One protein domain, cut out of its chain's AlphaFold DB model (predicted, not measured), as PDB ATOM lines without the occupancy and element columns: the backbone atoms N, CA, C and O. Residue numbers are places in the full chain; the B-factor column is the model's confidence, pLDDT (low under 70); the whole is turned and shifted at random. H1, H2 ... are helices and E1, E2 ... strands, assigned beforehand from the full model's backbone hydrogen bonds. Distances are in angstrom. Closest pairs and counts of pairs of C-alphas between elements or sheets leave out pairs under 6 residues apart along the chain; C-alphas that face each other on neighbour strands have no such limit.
ATOM      1  N   TYR A  27      11.889  11.367 -61.322       91.81
ATOM      2  CA  TYR A  27      12.113  12.557 -60.508       91.81
ATOM      3  C   TYR A  27      13.343  13.351 -60.957       91.81
ATOM      4  O   TYR A  27      13.348  14.577 -60.846       91.81
ATOM      5  N   LYS A  28      14.373  12.686 -61.497       92.25
ATOM      6  CA  LYS A  28      15.582  13.364 -61.976       92.25
ATOM      7  C   LYS A  28      15.279  14.253 -63.166       92.25
ATOM      8  O   LYS A  28      15.659  15.419 -63.152       92.25
ATOM      9  N   GLU A  29      14.581  13.726 -64.168       91.50
ATOM     10  CA  GLU A  29      14.196  14.505 -65.346       91.50
ATOM     11  C   GLU A  29      13.130  15.546 -64.993       91.50
ATOM     12  O   GLU A  29      13.209  16.682 -65.461       91.50
ATOM     13  N   PHE A  30      12.194  15.222 -64.093       92.19
ATOM     14  CA  PHE A  30      11.174  16.169 -63.649       92.19
ATOM     15  C   PHE A  30      11.772  17.396 -62.951       92.19
ATOM     16  O   PHE A  30      11.390  18.526 -63.264       92.19
ATOM     17  N   TYR A  31      12.727  17.210 -62.039       93.81
ATOM     18  CA  TYR A  31      13.339  18.319 -61.301       93.81
ATOM     19  C   TYR A  31      14.585  18.907 -61.978       93.81
ATOM     20  O   TYR A  31      15.144  19.886 -61.489       93.81
ATOM     21  N   LYS A  32      15.000  18.387 -63.139       90.56
ATOM     22  CA  LYS A  32      16.204  18.822 -63.872       90.56
ATOM     23  C   LYS A  32      16.240  20.312 -64.185       90.56
ATOM     24  O   LYS A  32      17.297  20.936 -64.116       90.56
ATOM     25  N   THR A  33      15.098  20.915 -64.495       88.38
ATOM     26  CA  THR A  33      14.980  22.344 -64.842       88.38
ATOM     27  C   THR A  33      14.150  23.144 -63.841       88.38
ATOM     28  O   THR A  33      14.075  24.359 -63.968       88.38
ATOM     29  N   ARG A  34      13.566  22.485 -62.833       92.12
ATOM     30  CA  ARG A  34      12.769  23.133 -61.787       92.12
ATOM     31  C   ARG A  34      13.650  23.672 -60.664       92.12
ATOM     32  O   ARG A  34      14.655  23.063 -60.295       92.12
ATOM     33  N   ASP A  35      13.238  24.795 -60.111       95.00
ATOM     34  CA  ASP A  35      13.895  25.524 -59.028       95.00
ATOM     35  C   ASP A  35      13.213  25.315 -57.670       95.00
ATOM     36  O   ASP A  35      13.670  25.859 -56.668       95.00
ATOM     37  N   ALA A  36      12.147  24.513 -57.611       96.31
ATOM     38  CA  ALA A  36      11.424  24.199 -56.389       96.31
ATOM     39  C   ALA A  36      10.727  22.832 -56.454       96.31
ATOM     40  O   ALA A  36      10.456  22.305 -57.536       96.31
ATOM     41  N   VAL A  37      10.420  22.289 -55.274       96.88
ATOM     42  CA  VAL A  37       9.432  21.218 -55.077       96.88
ATOM     43  C   VAL A  37       8.103  21.828 -54.639       96.88
ATOM     44  O   VAL A  37       8.085  22.798 -53.881       96.88
ATOM     45  N   SER A  38       6.990  21.252 -55.082       96.81
ATOM     46  CA  SER A  38       5.630  21.702 -54.785       96.81
ATOM     47  C   SER A  38       4.745  20.538 -54.355       96.81
ATOM     48  O   SER A  38       4.891  19.420 -54.838       96.81
ATOM     49  N   VAL A  39       3.778  20.785 -53.469       94.25
ATOM     50  CA  VAL A  39       2.756  19.775 -53.114       94.25
ATOM     51  C   VAL A  39       1.879  19.381 -54.307       94.25
ATOM     52  O   VAL A  39       1.185  18.371 -54.251       94.25
ATOM     53  N   ALA A  40       1.880  20.194 -55.368       91.88
ATOM     54  CA  ALA A  40       1.197  19.900 -56.623       91.88
ATOM     55  C   ALA A  40       2.008  18.970 -57.544       91.88
ATOM     56  O   ALA A  40       1.474  18.507 -58.551       91.88
ATOM     57  N   ASP A  41       3.279  18.703 -57.221       90.25
ATOM     58  CA  ASP A  41       4.112  17.795 -57.995       90.25
ATOM     59  C   ASP A  41       3.699  16.350 -57.700       90.25
ATOM     60  O   ASP A  41       3.934  15.822 -56.612       90.25
ATOM     61  N   ASP A  42       3.120  15.671 -58.688       83.62
ATOM     62  CA  ASP A  42       2.804  14.240 -58.596       83.62
ATOM     63  C   ASP A  42       4.046  13.373 -58.876       83.62
ATOM     64  O   ASP A  42       4.069  12.507 -59.749       83.62
ATOM     65  N   VAL A  43       5.133  13.660 -58.156       89.00
ATOM     66  CA  VAL A  43       6.427  12.987 -58.297       89.00
ATOM     67  C   VAL A  43       6.916  12.512 -56.943       89.00
ATOM     68  O   VAL A  43       7.007  13.268 -55.976       89.00
ATOM     69  N   GLY A  44       7.244  11.225 -56.878       91.25
ATOM     70  CA  GLY A  44       7.762  10.580 -55.685       91.25
ATOM     71  C   GLY A  44       9.254  10.279 -55.785       91.25
ATOM     72  O   GLY A  44       9.753   9.863 -56.827       91.25
ATOM     73  N   PHE A  45       9.957  10.422 -54.667       93.56
ATOM     74  CA  PHE A  45      11.349  10.016 -54.521       93.56
ATOM     75  C   PHE A  45      11.428   8.573 -54.001       93.56
ATOM     76  O   PHE A  45      10.807   8.263 -52.978       93.56
ATOM     77  N   PRO A  46      12.211   7.681 -54.629       91.56
ATOM     78  CA  PRO A  46      12.341   6.298 -54.165       91.56
ATOM     79  C   PRO A  46      13.003   6.177 -52.785       91.56
ATOM     80  O   PRO A  46      12.711   5.251 -52.023       91.56
ATOM     81  N   ARG A  47      13.922   7.092 -52.448       92.44
ATOM     82  CA  ARG A  47      14.694   7.071 -51.195       92.44
ATOM     83  C   ARG A  47      14.776   8.461 -50.570       92.44
ATOM     84  O   ARG A  47      14.730   9.469 -51.263       92.44
ATOM     85  N   ILE A  48      15.011   8.491 -49.257       93.75
ATOM     86  CA  ILE A  48      15.306   9.718 -48.496       93.75
ATOM     87  C   ILE A  48      16.467  10.488 -49.137       93.75
ATOM     88  O   ILE A  48      16.362  11.684 -49.385       93.75
ATOM     89  N   ALA A  49      17.552   9.780 -49.462       93.44
ATOM     90  CA  ALA A  49      18.724  10.372 -50.098       93.44
ATOM     91  C   ALA A  49      18.395  11.035 -51.446       93.44
ATOM     92  O   ALA A  49      18.946  12.088 -51.738       93.44
ATOM     93  N   ASP A  50      17.474  10.467 -52.232       94.56
ATOM     94  CA  ASP A  50      17.072  11.041 -53.518       94.56
ATOM     95  C   ASP A  50      16.362  12.386 -53.324       94.56
ATOM     96  O   ASP A  50      16.724  13.359 -53.977       94.56
ATOM     97  N   ALA A  51      15.426  12.469 -52.371       95.06
ATOM     98  CA  ALA A  51      14.732  13.717 -52.046       95.06
ATOM     99  C   ALA A  51      15.703  14.810 -51.570       95.06
ATOM    100  O   ALA A  51      15.646  15.945 -52.037       95.06
ATOM    101  N   VAL A  52      16.627  14.463 -50.667       94.06
ATOM    102  CA  VAL A  52      17.591  15.426 -50.115       94.06
ATOM    103  C   VAL A  52      18.603  15.864 -51.172       94.06
ATOM    104  O   VAL A  52      18.827  17.059 -51.337       94.06
ATOM    105  N   ASN A  53      19.151  14.936 -51.961       93.69
ATOM    106  CA  ASN A  53      20.073  15.277 -53.046       93.69
ATOM    107  C   ASN A  53      19.401  16.157 -54.109       93.69
ATOM    108  O   ASN A  53      20.037  17.081 -54.609       93.69
ATOM    109  N   THR A  54      18.119  15.928 -54.418       94.44
ATOM    110  CA  THR A  54      17.357  16.824 -55.296       94.44
ATOM    111  C   THR A  54      17.152  18.202 -54.671       94.44
ATOM    112  O   THR A  54      17.307  19.189 -55.376       94.44
ATOM    113  N   LEU A  55      16.843  18.291 -53.374       93.00
ATOM    114  CA  LEU A  55      16.608  19.566 -52.691       93.00
ATOM    115  C   LEU A  55      17.847  20.451 -52.557       93.00
ATOM    116  O   LEU A  55      17.721  21.668 -52.646       93.00
ATOM    117  N   CYS A  56      19.006  19.869 -52.250       89.25
ATOM    118  CA  CYS A  56      20.189  20.642 -51.862       89.25
ATOM    119  C   CYS A  56      21.469  20.306 -52.630       89.25
ATOM    120  O   CYS A  56      22.540  20.735 -52.214       89.25
ATOM    121  N   GLY A  57      21.407  19.510 -53.702       85.44
ATOM    122  CA  GLY A  57      22.601  19.152 -54.476       85.44
ATOM    123  C   GLY A  57      23.664  18.421 -53.648       85.44
ATOM    124  O   GLY A  57      24.858  18.574 -53.898       85.44
ATOM    125  N   SER A  58      23.241  17.675 -52.625       85.50
ATOM    126  CA  SER A  58      24.117  16.835 -51.807       85.50
ATOM    127  C   SER A  58      24.420  15.496 -52.490       85.50
ATOM    128  O   SER A  58      23.787  15.125 -53.477       85.50
ATOM    129  N   GLU A  59      25.347  14.728 -51.915       87.00
ATOM    130  CA  GLU A  59      25.759  13.411 -52.426       87.00
ATOM    131  C   GLU A  59      25.514  12.276 -51.413       87.00
ATOM    132  O   GLU A  59      26.315  11.346 -51.267       87.00
ATOM    133  N   TYR A  60      24.400  12.323 -50.672       86.62
ATOM    134  CA  TYR A  60      24.055  11.246 -49.742       86.62
ATOM    135  C   TYR A  60      23.846   9.931 -50.506       86.62
ATOM    136  O   TYR A  60      23.043   9.859 -51.435       86.62
ATOM    137  N   LYS A  61      24.545   8.863 -50.096       84.31
ATOM    138  CA  LYS A  61      24.410   7.524 -50.706       84.31
ATOM    139  C   LYS A  61      23.284   6.703 -50.081       84.31
ATOM    140  O   LYS A  61      22.552   6.003 -50.781       84.31
ATOM    141  N   ARG A  62      23.172   6.742 -48.751       78.06
ATOM    142  CA  ARG A  62      22.149   6.050 -47.954       78.06
ATOM    143  C   ARG A  62      21.863   6.875 -46.708       78.06
ATOM    144  O   ARG A  62      22.789   7.412 -46.112       78.06
ATOM    145  N   PHE A  63      20.595   6.948 -46.330       81.69
ATOM    146  CA  PHE A  63      20.152   7.621 -45.116       81.69
ATOM    147  C   PHE A  63      18.866   6.958 -44.617       81.69
ATOM    148  O   PHE A  63      18.033   6.562 -45.437       81.69
ATOM    149  N   GLN A  64      18.737   6.773 -43.303       77.75
ATOM    150  CA  GLN A  64      17.617   6.033 -42.703       77.75
ATOM    151  C   GLN A  64      16.953   6.753 -41.528       77.75
ATOM    152  O   GLN A  64      15.877   6.325 -41.109       77.75
ATOM    153  N   GLU A  65      17.542   7.834 -41.009       84.44
ATOM    154  CA  GLU A  65      16.871   8.617 -39.974       84.44
ATOM    155  C   GLU A  65      15.669   9.343 -40.575       84.44
ATOM    156  O   GLU A  65      15.695   9.823 -41.713       84.44
ATOM    157  N   SER A  66      14.589   9.386 -39.798       84.94
ATOM    158  CA  SER A  66      13.332   9.981 -40.241       84.94
ATOM    159  C   SER A  66      13.369  11.504 -40.236       84.94
ATOM    160  O   SER A  66      12.537  12.105 -40.895       84.94
ATOM    161  N   TRP A  67      14.315  12.145 -39.554       89.94
ATOM    162  CA  TRP A  67      14.495  13.594 -39.590       89.94
ATOM    163  C   TRP A  67      15.947  13.967 -39.305       89.94
ATOM    164  O   TRP A  67      16.624  13.245 -38.583       89.94
ATOM    165  N   PHE A  68      16.420  15.074 -39.882       92.19
ATOM    166  CA  PHE A  68      17.767  15.618 -39.666       92.19
ATOM    167  C   PHE A  68      17.905  17.013 -40.301       92.19
ATOM    168  O   PHE A  68      17.031  17.452 -41.046       92.19
ATOM    169  N   VAL A  69      19.012  17.713 -40.035       91.00
ATOM    170  CA  VAL A  69      19.396  18.934 -40.770       91.00
ATOM    171  C   VAL A  69      20.507  18.571 -41.763       91.00
ATOM    172  O   VAL A  69      21.616  18.257 -41.308       91.00
ATOM    173  N   PRO A  70      20.268  18.595 -43.090       89.19
ATOM    174  CA  PRO A  70      21.315  18.329 -44.072       89.19
ATOM    175  C   PRO A  70      22.453  19.346 -43.933       89.19
ATOM    176  O   PRO A  70      22.204  20.545 -43.810       89.19
ATOM    177  N   SER A  71      23.707  18.890 -43.973       86.94
ATOM    178  CA  SER A  71      24.873  19.768 -43.764       86.94
ATOM    179  C   SER A  71      24.937  20.901 -44.786       86.94
ATOM    180  O   SER A  71      25.233  22.037 -44.428       86.94
ATOM    181  N   VAL A  72      24.592  20.606 -46.042       87.25
ATOM    182  CA  VAL A  72      24.535  21.596 -47.122       87.25
ATOM    183  C   VAL A  72      23.458  22.651 -46.834       87.25
ATOM    184  O   VAL A  72      23.707  23.842 -46.979       87.25
ATOM    185  N   MET A  73      22.298  22.248 -46.298       87.88
ATOM    186  CA  MET A  73      21.245  23.197 -45.916       87.88
ATOM    187  C   MET A  73      21.652  24.138 -44.782       87.88
ATOM    188  O   MET A  73      21.216  25.289 -44.787       87.88
ATOM    189  N   ARG A  74      22.525  23.703 -43.859       88.31
ATOM    190  CA  ARG A  74      23.040  24.589 -42.799       88.31
ATOM    191  C   ARG A  74      23.784  25.799 -43.354       88.31
ATOM    192  O   ARG A  74      23.766  26.847 -42.721       88.31
ATOM    193  N   GLN A  75      24.392  25.685 -44.533       86.56
ATOM    194  CA  GLN A  75      25.112  26.798 -45.157       86.56
ATOM    195  C   GLN A  75      24.172  27.931 -45.589       86.56
ATOM    196  O   GLN A  75      24.547  29.096 -45.496       86.56
ATOM    197  N   TRP A  76      22.952  27.610 -46.029       86.62
ATOM    198  CA  TRP A  76      21.981  28.610 -46.495       86.62
ATOM    199  C   TRP A  76      20.989  29.041 -45.418       86.62
ATOM    200  O   TRP A  76      20.519  30.175 -45.430       86.62
ATOM    201  N   TYR A  77      20.651  28.134 -44.502       90.50
ATOM    202  CA  TYR A  77      19.541  28.318 -43.570       90.50
ATOM    203  C   TYR A  77      19.917  28.145 -42.096       90.50
ATOM    204  O   TYR A  77      19.047  28.291 -41.236       90.50
ATOM    205  N   GLY A  78      21.175  27.826 -41.781       89.50
ATOM    206  CA  GLY A  78      21.567  27.432 -40.429       89.50
ATOM    207  C   GLY A  78      20.716  26.262 -39.932       89.50
ATOM    208  O   GLY A  78      20.451  25.313 -40.671       89.50
ATOM    209  N   ASP A  79      20.222  26.369 -38.701       89.00
ATOM    210  CA  ASP A  79      19.411  25.325 -38.061       89.00
ATOM    211  C   ASP A  79      17.900  25.558 -38.201       89.00
ATOM    212  O   ASP A  79      17.101  24.879 -37.558       89.00
ATOM    213  N   ARG A  80      17.497  26.501 -39.067       92.38
ATOM    214  CA  ARG A  80      16.095  26.897 -39.252       92.38
ATOM    215  C   ARG A  80      15.204  25.760 -39.747       92.38
ATOM    216  O   ARG A  80      14.034  25.714 -39.386       92.38
ATOM    217  N   TYR A  81      15.725  24.896 -40.617       94.31
ATOM    218  CA  TYR A  81      14.948  23.833 -41.251       94.31
ATOM    219  C   TYR A  81      15.511  22.457 -40.930       94.31
ATOM    220  O   TYR A  81      16.714  22.218 -41.017       94.31
ATOM    221  N   ARG A  82      14.606  21.516 -40.664       94.81
ATOM    222  CA  ARG A  82      14.884  20.078 -40.633       94.81
ATOM    223  C   ARG A  82      14.156  19.420 -41.793       94.81
ATOM    224  O   ARG A  82      13.010  19.761 -42.073       94.81
ATOM    225  N   VAL A  83      14.783  18.465 -42.466       95.56
ATOM    226  CA  VAL A  83      14.037  17.572 -43.359       95.56
ATOM    227  C   VAL A  83      13.360  16.500 -42.516       95.56
ATOM    228  O   VAL A  83      13.936  16.027 -41.535       95.56
ATOM    229  N   TRP A  84      12.139  16.128 -42.883       96.25
ATOM    230  CA  TRP A  84      11.348  15.135 -42.167       96.25
ATOM    231  C   TRP A  84      10.697  14.157 -43.141       96.25
ATOM    232  O   TRP A  84      10.061  14.543 -44.115       96.25
ATOM    233  N   PHE A  85      10.842  12.875 -42.845       94.44
ATOM    234  CA  PHE A  85      10.358  11.726 -43.595       94.44
ATOM    235  C   PHE A  85       9.450  10.886 -42.689       94.44
ATOM    236  O   PHE A  85       9.811   9.760 -42.317       94.44
ATOM    237  N   PRO A  86       8.292  11.432 -42.266       90.06
ATOM    238  CA  PRO A  86       7.423  10.751 -41.327       90.06
ATOM    239  C   PRO A  86       6.901   9.452 -41.929       90.06
ATOM    240  O   PRO A  86       6.449   9.387 -43.080       90.06
ATOM    241  N   LYS A  87       6.908   8.406 -41.106       83.44
ATOM    242  CA  LYS A  87       6.123   7.206 -41.375       83.44
ATOM    243  C   LYS A  87       4.711   7.473 -40.872       83.44
ATOM    244  O   LYS A  87       4.503   7.564 -39.662       83.44
ATOM    245  N   LEU A  88       3.773   7.645 -41.799       81.50
ATOM    246  CA  LEU A  88       2.368   7.853 -41.460       81.50
ATOM    247  C   LEU A  88       1.764   6.563 -40.890       81.50
ATOM    248  O   LEU A  88       2.021   5.477 -41.410       81.50
ATOM    249  N   ALA A  89       0.981   6.695 -39.821       72.00
ATOM    250  CA  ALA A  89       0.274   5.605 -39.169       72.00
ATOM    251  C   ALA A  89      -0.718   4.955 -40.142       72.00
ATOM    252  O   ALA A  89      -1.485   5.638 -40.822       72.00
ATOM    253  N   ILE A  90      -0.723   3.623 -40.185       63.50
ATOM    254  CA  ILE A  90      -1.654   2.839 -41.002       63.50
ATOM    255  C   ILE A  90      -2.662   2.202 -40.050       63.50
ATOM    256  O   ILE A  90      -2.279   1.458 -39.150       63.50
ATOM    257  N   GLY A  91      -3.950   2.521 -40.213       61.44
ATOM    258  CA  GLY A  91      -5.006   2.002 -39.334       61.44
ATOM    259  C   GLY A  91      -4.844   2.394 -37.859       61.44
ATOM    260  O   GLY A  91      -5.268   1.643 -36.987       61.44
ATOM    261  N   GLY A  92      -4.191   3.531 -37.577       61.53
ATOM    262  CA  GLY A  92      -3.995   4.050 -36.216       61.53
ATOM    263  C   GLY A  92      -2.897   3.368 -35.391       61.53
ATOM    264  O   GLY A  92      -2.876   3.554 -34.180       61.53
ATOM    265  N   LYS A  93      -2.010   2.575 -36.012       61.53
ATOM    266  CA  LYS A  93      -0.892   1.902 -35.326       61.53
ATOM    267  C   LYS A  93       0.458   2.555 -35.622       61.53
ATOM    268  O   LYS A  93       0.699   2.979 -36.761       61.53
ATOM    269  N   ALA A  94       1.348   2.539 -34.623       68.00
ATOM    270  CA  ALA A  94       2.709   3.040 -34.750       68.00
ATOM    271  C   ALA A  94       3.473   2.257 -35.815       68.00
ATOM    272  O   ALA A  94       3.333   1.040 -35.946       68.00
ATOM    273  N   VAL A  95       4.319   2.959 -36.565       68.75
ATOM    274  CA  VAL A  95       5.087   2.352 -37.669       68.75
ATOM    275  C   VAL A  95       6.587   2.304 -37.352       68.75
ATOM    276  O   VAL A  95       7.353   1.639 -38.054       68.75
ATOM    277  N   ALA A  96       7.036   2.987 -36.292       75.50
ATOM    278  CA  ALA A  96       8.397   2.880 -35.765       75.50
ATOM    279  C   ALA A  96       8.490   3.363 -34.309       75.50
ATOM    280  O   ALA A  96       8.166   4.513 -34.037       75.50
ATOM    281  N   ASN A  97       9.008   2.523 -33.404       81.19
ATOM    282  CA  ASN A  97       9.350   2.878 -32.015       81.19
ATOM    283  C   ASN A  97       8.231   3.632 -31.261       81.19
ATOM    284  O   ASN A  97       8.497   4.657 -30.640       81.19
ATOM    285  N   GLY A  98       6.977   3.190 -31.397       81.81
ATOM    286  CA  GLY A  98       5.814   3.835 -30.770       81.81
ATOM    287  C   GLY A  98       5.376   5.162 -31.407       81.81
ATOM    288  O   GLY A  98       4.311   5.671 -31.073       81.81
ATOM    289  N   TRP A  99       6.136   5.719 -32.360       86.56
ATOM    290  CA  TRP A  99       5.776   6.967 -33.032       86.56
ATOM    291  C   TRP A  99       4.670   6.760 -34.067       86.56
ATOM    292  O   TRP A  99       4.740   5.904 -34.962       86.56
ATOM    293  N   ASN A 100       3.672   7.626 -33.964       89.12
ATOM    294  CA  ASN A 100       2.493   7.699 -34.803       89.12
ATOM    295  C   ASN A 100       2.425   9.080 -35.445       89.12
ATOM    296  O   ASN A 100       2.394  10.088 -34.746       89.12
ATOM    297  N   ASN A 101       2.348   9.117 -36.774       90.56
ATOM    298  CA  ASN A 101       2.176  10.358 -37.524       90.56
ATOM    299  C   ASN A 101       0.882  10.298 -38.322       90.56
ATOM    300  O   ASN A 101       0.663   9.340 -39.062       90.56
ATOM    301  N   ARG A 102       0.036  11.320 -38.230       90.56
ATOM    302  CA  ARG A 102      -1.186  11.421 -39.034       90.56
ATOM    303  C   ARG A 102      -1.213  12.745 -39.774       90.56
ATOM    304  O   ARG A 102      -1.198  13.792 -39.138       90.56
ATOM    305  N   LEU A 103      -1.304  12.682 -41.096       90.38
ATOM    306  CA  LEU A 103      -1.631  13.830 -41.937       90.38
ATOM    307  C   LEU A 103      -3.160  14.000 -41.954       90.38
ATOM    308  O   LEU A 103      -3.870  12.999 -42.055       90.38
ATOM    309  N   SER A 104      -3.665  15.224 -41.803       92.12
ATOM    310  CA  SER A 104      -5.098  15.522 -41.949       92.12
ATOM    311  C   SER A 104      -5.568  15.331 -43.395       92.12
ATOM    312  O   SER A 104      -4.763  15.386 -44.324       92.12
ATOM    313  N   ASP A 105      -6.871  15.135 -43.600       88.19
ATOM    314  CA  ASP A 105      -7.443  14.837 -44.925       88.19
ATOM    315  C   ASP A 105      -7.224  15.967 -45.950       88.19
ATOM    316  O   ASP A 105      -7.049  15.717 -47.140       88.19
ATOM    317  N   ASP A 106      -7.184  17.216 -45.488       90.38
ATOM    318  CA  ASP A 106      -6.862  18.410 -46.282       90.38
ATOM    319  C   ASP A 106      -5.339  18.674 -46.406       90.38
ATOM    320  O   ASP A 106      -4.887  19.613 -47.074       90.38
ATOM    321  N   GLY A 107      -4.525  17.849 -45.742       90.75
ATOM    322  CA  GLY A 107      -3.070  17.936 -45.692       90.75
ATOM    323  C   GLY A 107      -2.520  19.164 -44.963       90.75
ATOM    324  O   GLY A 107      -1.335  19.460 -45.108       90.75
ATOM    325  N   THR A 108      -3.345  19.916 -44.230       96.00
ATOM    326  CA  THR A 108      -2.928  21.164 -43.568       96.00
ATOM    327  C   THR A 108      -2.258  20.940 -42.217       96.00
ATOM    328  O   THR A 108      -1.463  21.782 -41.795       96.00
ATOM    329  N   TYR A 109      -2.514  19.805 -41.567       95.75
ATOM    330  CA  TYR A 109      -1.953  19.469 -40.264       95.75
ATOM    331  C   TYR A 109      -1.274  18.105 -40.255       95.75
ATOM    332  O   TYR A 109      -1.753  17.145 -40.857       95.75
ATOM    333  N   ILE A 110      -0.183  18.005 -39.493       94.75
ATOM    334  CA  ILE A 110       0.382  16.725 -39.067       94.75
ATOM    335  C   ILE A 110       0.285  16.627 -37.548       94.75
ATOM    336  O   ILE A 110       0.645  17.556 -36.826       94.75
ATOM    337  N   TYR A 111      -0.187  15.482 -37.069       93.06
ATOM    338  CA  TYR A 111      -0.215  15.123 -35.658       93.06
ATOM    339  C   TYR A 111       0.827  14.037 -35.410       93.06
ATOM    340  O   TYR A 111       0.779  12.995 -36.064       93.06
ATOM    341  N   GLU A 112       1.755  14.280 -34.489       92.56
ATOM    342  CA  GLU A 112       2.803  13.334 -34.091       92.56
ATOM    343  C   GLU A 112       2.628  13.003 -32.605       92.56
ATOM    344  O   GLU A 112       2.524  13.904 -31.779       92.56
ATOM    345  N   TYR A 113       2.577  11.723 -32.250       90.56
ATOM    346  CA  TYR A 113       2.579  11.286 -30.853       90.56
ATOM    347  C   TYR A 113       3.367   9.991 -30.697       90.56
ATOM    348  O   TYR A 113       3.556   9.257 -31.671       90.56
ATOM    349  N   ASN A 114       3.815   9.711 -29.479       90.50
ATOM    350  CA  ASN A 114       4.391   8.423 -29.126       90.50
ATOM    351  C   ASN A 114       3.435   7.666 -28.192       90.50
ATOM    352  O   ASN A 114       2.647   8.278 -27.475       90.50
ATOM    353  N   GLU A 115       3.465   6.337 -28.249       87.75
ATOM    354  CA  GLU A 115       2.758   5.464 -27.303       87.75
ATOM    355  C   GLU A 115       3.238   5.672 -25.854       87.75
ATOM    356  O   GLU A 115       2.452   5.493 -24.928       87.75
ATOM    357  N   ASP A 116       4.488   6.103 -25.675       89.00
ATOM    358  CA  ASP A 116       5.027   6.647 -24.432       89.00
ATOM    359  C   ASP A 116       4.915   8.183 -24.440       89.00
ATOM    360  O   ASP A 116       5.663   8.877 -25.137       89.00
ATOM    361  N   SER A 117       3.952   8.723 -23.688       86.50
ATOM    362  CA  SER A 117       3.679  10.165 -23.643       86.50
ATOM    363  C   SER A 117       4.842  10.991 -23.099       86.50
ATOM    364  O   SER A 117       4.952  12.161 -23.459       86.50
ATOM    365  N   ASP A 118       5.732  10.402 -22.296       87.31
ATOM    366  CA  ASP A 118       6.855  11.123 -21.684       87.31
ATOM    367  C   ASP A 118       7.933  11.486 -22.720       87.31
ATOM    368  O   ASP A 118       8.746  12.387 -22.508       87.31
ATOM    369  N   LEU A 119       7.913  10.832 -23.890       86.81
ATOM    370  CA  LEU A 119       8.768  11.160 -25.036       86.81
ATOM    371  C   LEU A 119       8.249  12.347 -25.858       86.81
ATOM    372  O   LEU A 119       8.917  12.790 -26.801       86.81
ATOM    373  N   VAL A 120       7.056  12.854 -25.544       87.50
ATOM    374  CA  VAL A 120       6.481  14.025 -26.198       87.50
ATOM    375  C   VAL A 120       6.900  15.260 -25.419       87.50
ATOM    376  O   VAL A 120       6.315  15.621 -24.404       87.50
ATOM    377  N   ASP A 121       7.934  15.931 -25.919       89.00
ATOM    378  CA  ASP A 121       8.405  17.174 -25.324       89.00
ATOM    379  C   ASP A 121       7.310  18.257 -25.370       89.00
ATOM    380  O   ASP A 121       6.505  18.290 -26.310       89.00
ATOM    381  N   PRO A 122       7.240  19.148 -24.369       84.19
ATOM    382  CA  PRO A 122       6.242  20.206 -24.327       84.19
ATOM    383  C   PRO A 122       6.554  21.311 -25.341       84.19
ATOM    384  O   PRO A 122       7.697  21.525 -25.739       84.19
ATOM    385  N   VAL A 123       5.525  22.054 -25.728       83.75
ATOM    386  CA  VAL A 123       5.659  23.330 -26.435       83.75
ATOM    387  C   VAL A 123       4.577  24.267 -25.921       83.75
ATOM    388  O   VAL A 123       3.483  23.805 -25.593       83.75
ATOM    389  N   GLY A 124       4.886  25.558 -25.821       76.44
ATOM    390  CA  GLY A 124       3.887  26.559 -25.463       76.44
ATOM    391  C   GLY A 124       2.807  26.700 -26.538       76.44
ATOM    392  O   GLY A 124       2.963  26.219 -27.664       76.44
ATOM    393  N   ASP A 125       1.733  27.407 -26.201       76.31
ATOM    394  CA  ASP A 125       0.622  27.678 -27.126       76.31
ATOM    395  C   ASP A 125       1.046  28.518 -28.343       76.31
ATOM    396  O   ASP A 125       0.420  28.442 -29.399       76.31
ATOM    397  N   ASP A 126       2.151  29.260 -28.221       79.56
ATOM    398  CA  ASP A 126       2.777  30.015 -29.313       79.56
ATOM    399  C   ASP A 126       3.592  29.128 -30.282       79.56
ATOM    400  O   ASP A 126       4.111  29.605 -31.298       79.56
ATOM    401  N   GLY A 127       3.696  27.827 -29.994       84.25
ATOM    402  CA  GLY A 127       4.443  26.854 -30.781       84.25
ATOM    403  C   GLY A 127       5.957  26.928 -30.585       84.25
ATOM    404  O   GLY A 127       6.469  27.570 -29.670       84.25
ATOM    405  N   ASP A 128       6.684  26.219 -31.451       86.12
ATOM    406  CA  ASP A 128       8.145  26.297 -31.516       86.12
ATOM    407  C   ASP A 128       8.527  26.953 -32.849       86.12
ATOM    408  O   ASP A 128       8.409  26.316 -33.906       86.12
ATOM    409  N   PRO A 129       8.976  28.223 -32.844       83.75
ATOM    410  CA  PRO A 129       9.351  28.917 -34.070       83.75
ATOM    411  C   PRO A 129      10.564  28.284 -34.768       83.75
ATOM    412  O   PRO A 129      10.788  28.575 -35.944       83.75
ATOM    413  N   ASN A 130      11.319  27.418 -34.083       87.25
ATOM    414  CA  ASN A 130      12.510  26.754 -34.603       87.25
ATOM    415  C   ASN A 130      12.257  25.304 -35.057       87.25
ATOM    416  O   ASN A 130      13.121  24.719 -35.713       87.25
ATOM    417  N   ASP A 131      11.089  24.712 -34.772       93.50
ATOM    418  CA  ASP A 131      10.718  23.383 -35.287       93.50
ATOM    419  C   ASP A 131       9.950  23.518 -36.608       93.50
ATOM    420  O   ASP A 131       8.726  23.344 -36.685       93.50
ATOM    421  N   ILE A 132      10.698  23.875 -37.660       96.44
ATOM    422  CA  ILE A 132      10.200  23.965 -39.034       96.44
ATOM    423  C   ILE A 132      10.732  22.791 -39.866       96.44
ATOM    424  O   ILE A 132      11.941  22.590 -40.017       96.44
ATOM    425  N   ARG A 133       9.811  22.017 -40.441       97.25
ATOM    426  CA  ARG A 133      10.067  20.732 -41.094       97.25
ATOM    427  C   ARG A 133       9.697  20.746 -42.572       97.25
ATOM    428  O   ARG A 133       8.524  20.860 -42.928       97.25
ATOM    429  N   ILE A 134      10.685  20.550 -43.441       97.62
ATOM    430  CA  ILE A 134      10.492  20.282 -44.871       97.62
ATOM    431  C   ILE A 134      10.096  18.813 -45.000       97.62
ATOM    432  O   ILE A 134      10.915  17.921 -44.767       97.62
ATOM    433  N   THR A 135       8.827  18.552 -45.306       97.75
ATOM    434  CA  THR A 135       8.233  17.242 -45.029       97.75
ATOM    435  C   THR A 135       7.968  16.445 -46.299       97.75
ATOM    436  O   THR A 135       7.268  16.897 -47.207       97.75
ATOM    437  N   PHE A 136       8.481  15.216 -46.324       96.25
ATOM    438  CA  PHE A 136       8.248  14.230 -47.369       96.25
ATOM    439  C   PHE A 136       7.585  12.985 -46.782       96.25
ATOM    440  O   PHE A 136       8.245  12.112 -46.216       96.25
ATOM    441  N   ALA A 137       6.267  12.879 -46.919       92.31
ATOM    442  CA  ALA A 137       5.536  11.740 -46.387       92.31
ATOM    443  C   ALA A 137       5.763  10.493 -47.246       92.31
ATOM    444  O   ALA A 137       5.743  10.540 -48.483       92.31
ATOM    445  N   LYS A 138       5.946   9.350 -46.583       88.69
ATOM    446  CA  LYS A 138       5.991   8.064 -47.271       88.69
ATOM    447  C   LYS A 138       4.580   7.649 -47.675       88.69
ATOM    448  O   LYS A 138       3.686   7.573 -46.839       88.69
ATOM    449  N   SER A 139       4.404   7.334 -48.949       82.25
ATOM    450  CA  SER A 139       3.147   6.853 -49.522       82.25
ATOM    451  C   SER A 139       3.393   5.561 -50.292       82.25
ATOM    452  O   SER A 139       4.493   5.330 -50.800       82.25
ATOM    453  N   ALA A 140       2.381   4.703 -50.342       81.62
ATOM    454  CA  ALA A 140       2.378   3.500 -51.158       81.62
ATOM    455  C   ALA A 140       1.269   3.634 -52.194       81.62
ATOM    456  O   ALA A 140       0.130   3.942 -51.841       81.62
ATOM    457  N   ASP A 141       1.606   3.404 -53.454       78.31
ATOM    458  CA  ASP A 141       0.603   3.298 -54.501       78.31
ATOM    459  C   ASP A 141      -0.299   2.075 -54.223       78.31
ATOM    460  O   ASP A 141       0.218   0.977 -53.983       78.31
ATOM    461  N   PRO A 142      -1.635   2.229 -54.201       73.06
ATOM    462  CA  PRO A 142      -2.536   1.142 -53.824       73.06
ATOM    463  C   PRO A 142      -2.562  -0.004 -54.848       73.06
ATOM    464  O   PRO A 142      -2.873  -1.136 -54.471       73.06
ATOM    465  N   VAL A 143      -2.219   0.270 -56.110       76.88
ATOM    466  CA  VAL A 143      -2.257  -0.691 -57.220       76.88
ATOM    467  C   VAL A 143      -0.900  -1.370 -57.379       76.88
ATOM    468  O   VAL A 143      -0.792  -2.590 -57.280       76.88
ATOM    469  N   THR A 144       0.154  -0.585 -57.581       78.94
ATOM    470  CA  THR A 144       1.505  -1.081 -57.880       78.94
ATOM    471  C   THR A 144       2.301  -1.438 -56.628       78.94
ATOM    472  O   THR A 144       3.338  -2.091 -56.727       78.94
ATOM    473  N   ARG A 145       1.843  -1.007 -55.441       80.00
ATOM    474  CA  ARG A 145       2.545  -1.137 -54.150       80.00
ATOM    475  C   ARG A 145       3.906  -0.443 -54.096       80.00
ATOM    476  O   ARG A 145       4.619  -0.583 -53.098       80.00
ATOM    477  N   VAL A 146       4.256   0.341 -55.116       82.75
ATOM    478  CA  VAL A 146       5.485   1.132 -55.138       82.75
ATOM    479  C   VAL A 146       5.424   2.166 -54.020       82.75
ATOM    480  O   VAL A 146       4.451   2.907 -53.877       82.75
ATOM    481  N   GLN A 147       6.474   2.193 -53.204       87.31
ATOM    482  CA  GLN A 147       6.622   3.157 -52.124       87.31
ATOM    483  C   GLN A 147       7.453   4.340 -52.604       87.31
ATOM    484  O   GLN A 147       8.505   4.149 -53.211       87.31
ATOM    485  N   ALA A 148       7.011   5.548 -52.274       90.94
ATOM    486  CA  ALA A 148       7.747   6.765 -52.568       90.94
ATOM    487  C   ALA A 148       7.562   7.811 -51.465       90.94
ATOM    488  O   ALA A 148       6.546   7.841 -50.765       90.94
ATOM    489  N   TYR A 149       8.553   8.682 -51.325       93.50
ATOM    490  CA  TYR A 149       8.488   9.878 -50.497       93.50
ATOM    491  C   TYR A 149       7.993  11.040 -51.352       93.50
ATOM    492  O   TYR A 149       8.585  11.331 -52.387       93.50
ATOM    493  N   ARG A 150       6.906  11.694 -50.945       93.81
ATOM    494  CA  ARG A 150       6.303  12.819 -51.676       93.81
ATOM    495  C   ARG A 150       6.336  14.067 -50.815       93.81
ATOM    496  O   ARG A 150       6.045  13.979 -49.623       93.81
ATOM    497  N   PHE A 151       6.688  15.206 -51.404       96.19
ATOM    498  CA  PHE A 151       6.674  16.479 -50.693       96.19
ATOM    499  C   PHE A 151       5.232  16.846 -50.324       96.19
ATOM    500  O   PHE A 151       4.362  16.901 -51.187       96.19
ATOM    501  N   VAL A 152       4.972  17.071 -49.037       96.06
ATOM    502  CA  VAL A 152       3.628  17.409 -48.525       96.06
ATOM    503  C   VAL A 152       3.541  18.827 -47.961       96.06
ATOM    504  O   VAL A 152       2.457  19.279 -47.584       96.06
ATOM    505  N   GLY A 153       4.667  19.543 -47.952       97.56
ATOM    506  CA  GLY A 153       4.771  20.939 -47.546       97.56
ATOM    507  C   GLY A 153       5.872  21.186 -46.521       97.56
ATOM    508  O   GLY A 153       6.568  20.273 -46.064       97.56
ATOM    509  N   VAL A 154       6.000  22.453 -46.139       98.31
ATOM    510  CA  VAL A 154       6.798  22.879 -44.987       98.31
ATOM    511  C   VAL A 154       5.857  23.077 -43.813       98.31
ATOM    512  O   VAL A 154       4.844  23.762 -43.938       98.31
ATOM    513  N   PHE A 155       6.187  22.482 -42.675       97.94
ATOM    514  CA  PHE A 155       5.348  22.475 -41.488       97.94
ATOM    515  C   PHE A 155       6.057  23.144 -40.318       97.94
ATOM    516  O   PHE A 155       7.249  22.938 -40.138       97.94
ATOM    517  N   ARG A 156       5.329  23.895 -39.497       96.81
ATOM    518  CA  ARG A 156       5.826  24.443 -38.229       96.81
ATOM    519  C   ARG A 156       5.060  23.831 -37.070       96.81
ATOM    520  O   ARG A 156       3.837  23.688 -37.159       96.81
ATOM    521  N   ARG A 157       5.750  23.500 -35.982       95.12
ATOM    522  CA  ARG A 157       5.098  23.086 -34.737       95.12
ATOM    523  C   ARG A 157       4.359  24.267 -34.107       95.12
ATOM    524  O   ARG A 157       4.981  25.275 -33.790       95.12
ATOM    525  N   ILE A 158       3.045  24.143 -33.933       94.50
ATOM    526  CA  ILE A 158       2.198  25.234 -33.422       94.50
ATOM    527  C   ILE A 158       1.705  25.019 -31.995       94.50
ATOM    528  O   ILE A 158       1.417  25.992 -31.324       94.50
ATOM    529  N   SER A 159       1.565  23.775 -31.539       93.38
ATOM    530  CA  SER A 159       1.126  23.469 -30.174       93.38
ATOM    531  C   SER A 159       1.318  21.980 -29.876       93.38
ATOM    532  O   SER A 159       1.643  21.197 -30.781       93.38
ATOM    533  N   ASN A 160       1.033  21.576 -28.640       90.38
ATOM    534  CA  ASN A 160       0.620  20.206 -28.343       90.38
ATOM    535  C   ASN A 160      -0.922  20.126 -28.240       90.38
ATOM    536  O   ASN A 160      -1.617  21.133 -28.408       90.38
ATOM    537  N   SER A 161      -1.473  18.925 -28.059       85.88
ATOM    538  CA  SER A 161      -2.844  18.710 -27.587       85.88
ATOM    539  C   SER A 161      -3.009  19.216 -26.154       85.88
ATOM    540  O   SER A 161      -2.021  19.385 -25.446       85.88
ATOM    541  N   GLU A 162      -4.254  19.425 -25.715       82.50
ATOM    542  CA  GLU A 162      -4.566  19.896 -24.352       82.50
ATOM    543  C   GLU A 162      -3.972  18.994 -23.257       82.50
ATOM    544  O   GLU A 162      -3.532  19.482 -22.224       82.50
ATOM    545  N   ASP A 163      -3.902  17.683 -23.504       83.31
ATOM    546  CA  ASP A 163      -3.274  16.704 -22.607       83.31
ATOM    547  C   ASP A 163      -1.737  16.637 -22.730       83.31
ATOM    548  O   ASP A 163      -1.095  15.833 -22.063       83.31
ATOM    549  N   GLY A 164      -1.135  17.448 -23.605       83.25
ATOM    550  CA  GLY A 164       0.306  17.501 -23.858       83.25
ATOM    551  C   GLY A 164       0.871  16.334 -24.674       83.25
ATOM    552  O   GLY A 164       2.021  16.410 -25.099       83.25
ATOM    553  N   THR A 165       0.082  15.293 -24.957       86.94
ATOM    554  CA  THR A 165       0.574  14.002 -25.479       86.94
ATOM    555  C   THR A 165       0.754  13.943 -26.994       86.94
ATOM    556  O   THR A 165       1.261  12.954 -27.523       86.94
ATOM    557  N   ARG A 166       0.321  14.965 -27.739       89.81
ATOM    558  CA  ARG A 166       0.397  14.978 -29.206       89.81
ATOM    559  C   ARG A 166       0.914  16.307 -29.705       89.81
ATOM    560  O   ARG A 166       0.325  17.342 -29.431       89.81
ATOM    561  N   LYS A 167       1.953  16.283 -30.524       93.62
ATOM    562  CA  LYS A 167       2.452  17.460 -31.233       93.62
ATOM    563  C   LYS A 167       1.547  17.773 -32.412       93.62
ATOM    564  O   LYS A 167       1.145  16.870 -33.152       93.62
ATOM    565  N   ARG A 168       1.274  19.057 -32.623       94.31
ATOM    566  CA  ARG A 168       0.518  19.558 -33.771       94.31
ATOM    567  C   ARG A 168       1.397  20.460 -34.627       94.31
ATOM    568  O   ARG A 168       1.897  21.492 -34.180       94.31
ATOM    569  N   TYR A 169       1.522  20.076 -35.887       96.25
ATOM    570  CA  TYR A 169       2.240  20.800 -36.922       96.25
ATOM    571  C   TYR A 169       1.252  21.374 -37.928       96.25
ATOM    572  O   TYR A 169       0.363  20.657 -38.378       96.25
ATOM    573  N   GLN A 170       1.430  22.633 -38.316       96.44
ATOM    574  CA  GLN A 170       0.638  23.290 -39.355       96.44
ATOM    575  C   GLN A 170       1.495  23.520 -40.594       96.44
ATOM    576  O   GLN A 170       2.633  23.982 -40.485       96.44
ATOM    577  N   ARG A 171       0.945  23.230 -41.774       98.00
ATOM    578  CA  ARG A 171       1.579  23.555 -43.049       98.00
ATOM    579  C   ARG A 171       1.624  25.071 -43.219       98.00
ATOM    580  O   ARG A 171       0.583  25.721 -43.207       98.00
ATOM    581  N   ILE A 172       2.827  25.605 -43.385       97.75
ATOM    582  CA  ILE A 172       3.085  27.031 -43.603       97.75
ATOM    583  C   ILE A 172       3.462  27.341 -45.053       97.75
ATOM    584  O   ILE A 172       3.208  28.447 -45.502       97.75
ATOM    585  N   GLU A 173       4.003  26.370 -45.798       98.12
ATOM    586  CA  GLU A 173       4.336  26.532 -47.219       98.12
ATOM    587  C   GLU A 173       3.973  25.279 -48.017       98.12
ATOM    588  O   GLU A 173       4.091  24.146 -47.535       98.12
ATOM    589  N   THR A 174       3.575  25.482 -49.270       98.19
ATOM    590  CA  THR A 174       3.277  24.415 -50.242       98.19
ATOM    591  C   THR A 174       4.363  24.249 -51.298       98.19
ATOM    592  O   THR A 174       4.241  23.387 -52.167       98.19
ATOM    593  N   VAL A 175       5.407  25.073 -51.237       97.94
ATOM    594  CA  VAL A 175       6.537  25.088 -52.164       97.94
ATOM    595  C   VAL A 175       7.819  25.246 -51.350       97.94
ATOM    596  O   VAL A 175       7.821  25.927 -50.326       97.94
ATOM    597  N   PHE A 176       8.907  24.614 -51.780       97.25
ATOM    598  CA  PHE A 176      10.224  24.823 -51.185       97.25
ATOM    599  C   PHE A 176      11.311  24.889 -52.270       97.25
ATOM    600  O   PHE A 176      11.315  24.037 -53.160       97.25
ATOM    601  N   PRO A 177      12.234  25.870 -52.220       96.00
ATOM    602  CA  PRO A 177      13.259  26.044 -53.243       96.00
ATOM    603  C   PRO A 177      14.261  24.884 -53.276       96.00
ATOM    604  O   PRO A 177      14.707  24.378 -52.246       96.00
ATOM    605  N   ILE A 178      14.655  24.504 -54.486       94.69
ATOM    606  CA  ILE A 178      15.752  23.588 -54.770       94.69
ATOM    607  C   ILE A 178      17.039  24.403 -54.877       94.69
ATOM    608  O   ILE A 178      17.190  25.252 -55.757       94.69
TER     609      ILE A 178
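Overview. This is residues 27 to 178 of the 188 residues of the protein "SRA domain-containing protein" of Bifidobacterium bifidum (UniProt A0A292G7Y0). A strongly twisted and curled sheet of six strands makes a long wall, with helix H2 packed over one face near E5 and E6 and the hairpin E3 and E4 at the opposite edge from E2. At the H2 end, the strand E7 runs on into E8, which pairs with E1 as a small second sheet; the short helix H1 lies farther out there, and H3 grazes the large sheet. The printed part has 152 residues, in chain order H1 E1 H2 H3 E2 E3 E4 E5 E6 E7 E8; the class is mixed, helices and strands, with under half of the residues in named elements. The large sheet has the order E2 E5 E6 E7 E4 E3 and is mixed; the small one is antiparallel. The whole is compact, with a radius of gyration of the C-alphas of 15.3 A and spans of 46 by 39 by 28 A.

Along the chain. H1 is residues 27 to 31, beginning at C-alpha 27 (12.113, 12.557, -60.508). E1 is 36 to 38, H2 48 to 56 with 12.4 A, H3 71 to 77 and E2 81 to 84. E3 is 99 to 103, E4 109 to 114 with 16.9 A, and E5 132 to 140 with 25.0 A. E6, residues 147 to 160, measures 29.9 A and bends by 78 degrees at residue 157, C-alpha at (5.098, 23.086, -34.737). E7 is 166 to 173 with 21.8 A, and E8, 175 to 177, ends at C-alpha 177 (13.259, 26.044, -53.243).

Arrangement. E5, E6 and E7 form a meander, each strand the antiparallel neighbour of the one before; with E4, antiparallel to E7, they make a Greek key. N 133 and O 155 of E5 and E6 are 2.7 A apart, N 168 and O 159 of E7 and E6 2.8 A, and N 169 and O 110 of E7 and E4 2.8 A, within hydrogen-bond range. The edge strand E2 is parallel to E5, with N 134 and O 82 at 2.8 A; the edge strand E3 forms a hairpin with E4, with N 100 and O 113 at 2.8 A. E1 and E8 are antiparallel, with N 37 and O 176 at 2.9 A. E7 runs on into E8 at 71 degrees. H2 is on the large sheet at a height of 9.5 A, over E5 and only just not over E6, where 2 of its C-alphas fall; it runs slantwise to the strands, at 41 degrees to E5 on the local plane. H3 only grazes that sheet with residues 73 to 74. H1 and H2 are close but not clearly touching, with the closest C-alphas, Tyr 31 and Thr 54, 7.4 A apart. Every O i to N i+4 pair is within hydrogen-bond range in H1 and H2; H3 has 1 of 3, and 3 of 4 O i to N i+3 pairs.

Size, cuts and confidence. The C-alphas farthest apart, Thr 33 and Asp 163, are 46.4 A apart. The printed part has no cut. The links H2 to H3, E2 to E3 and E4 to E5 are long. The mean pLDDT of the printed part is 88.7, and residues 90 to 95 are under 70.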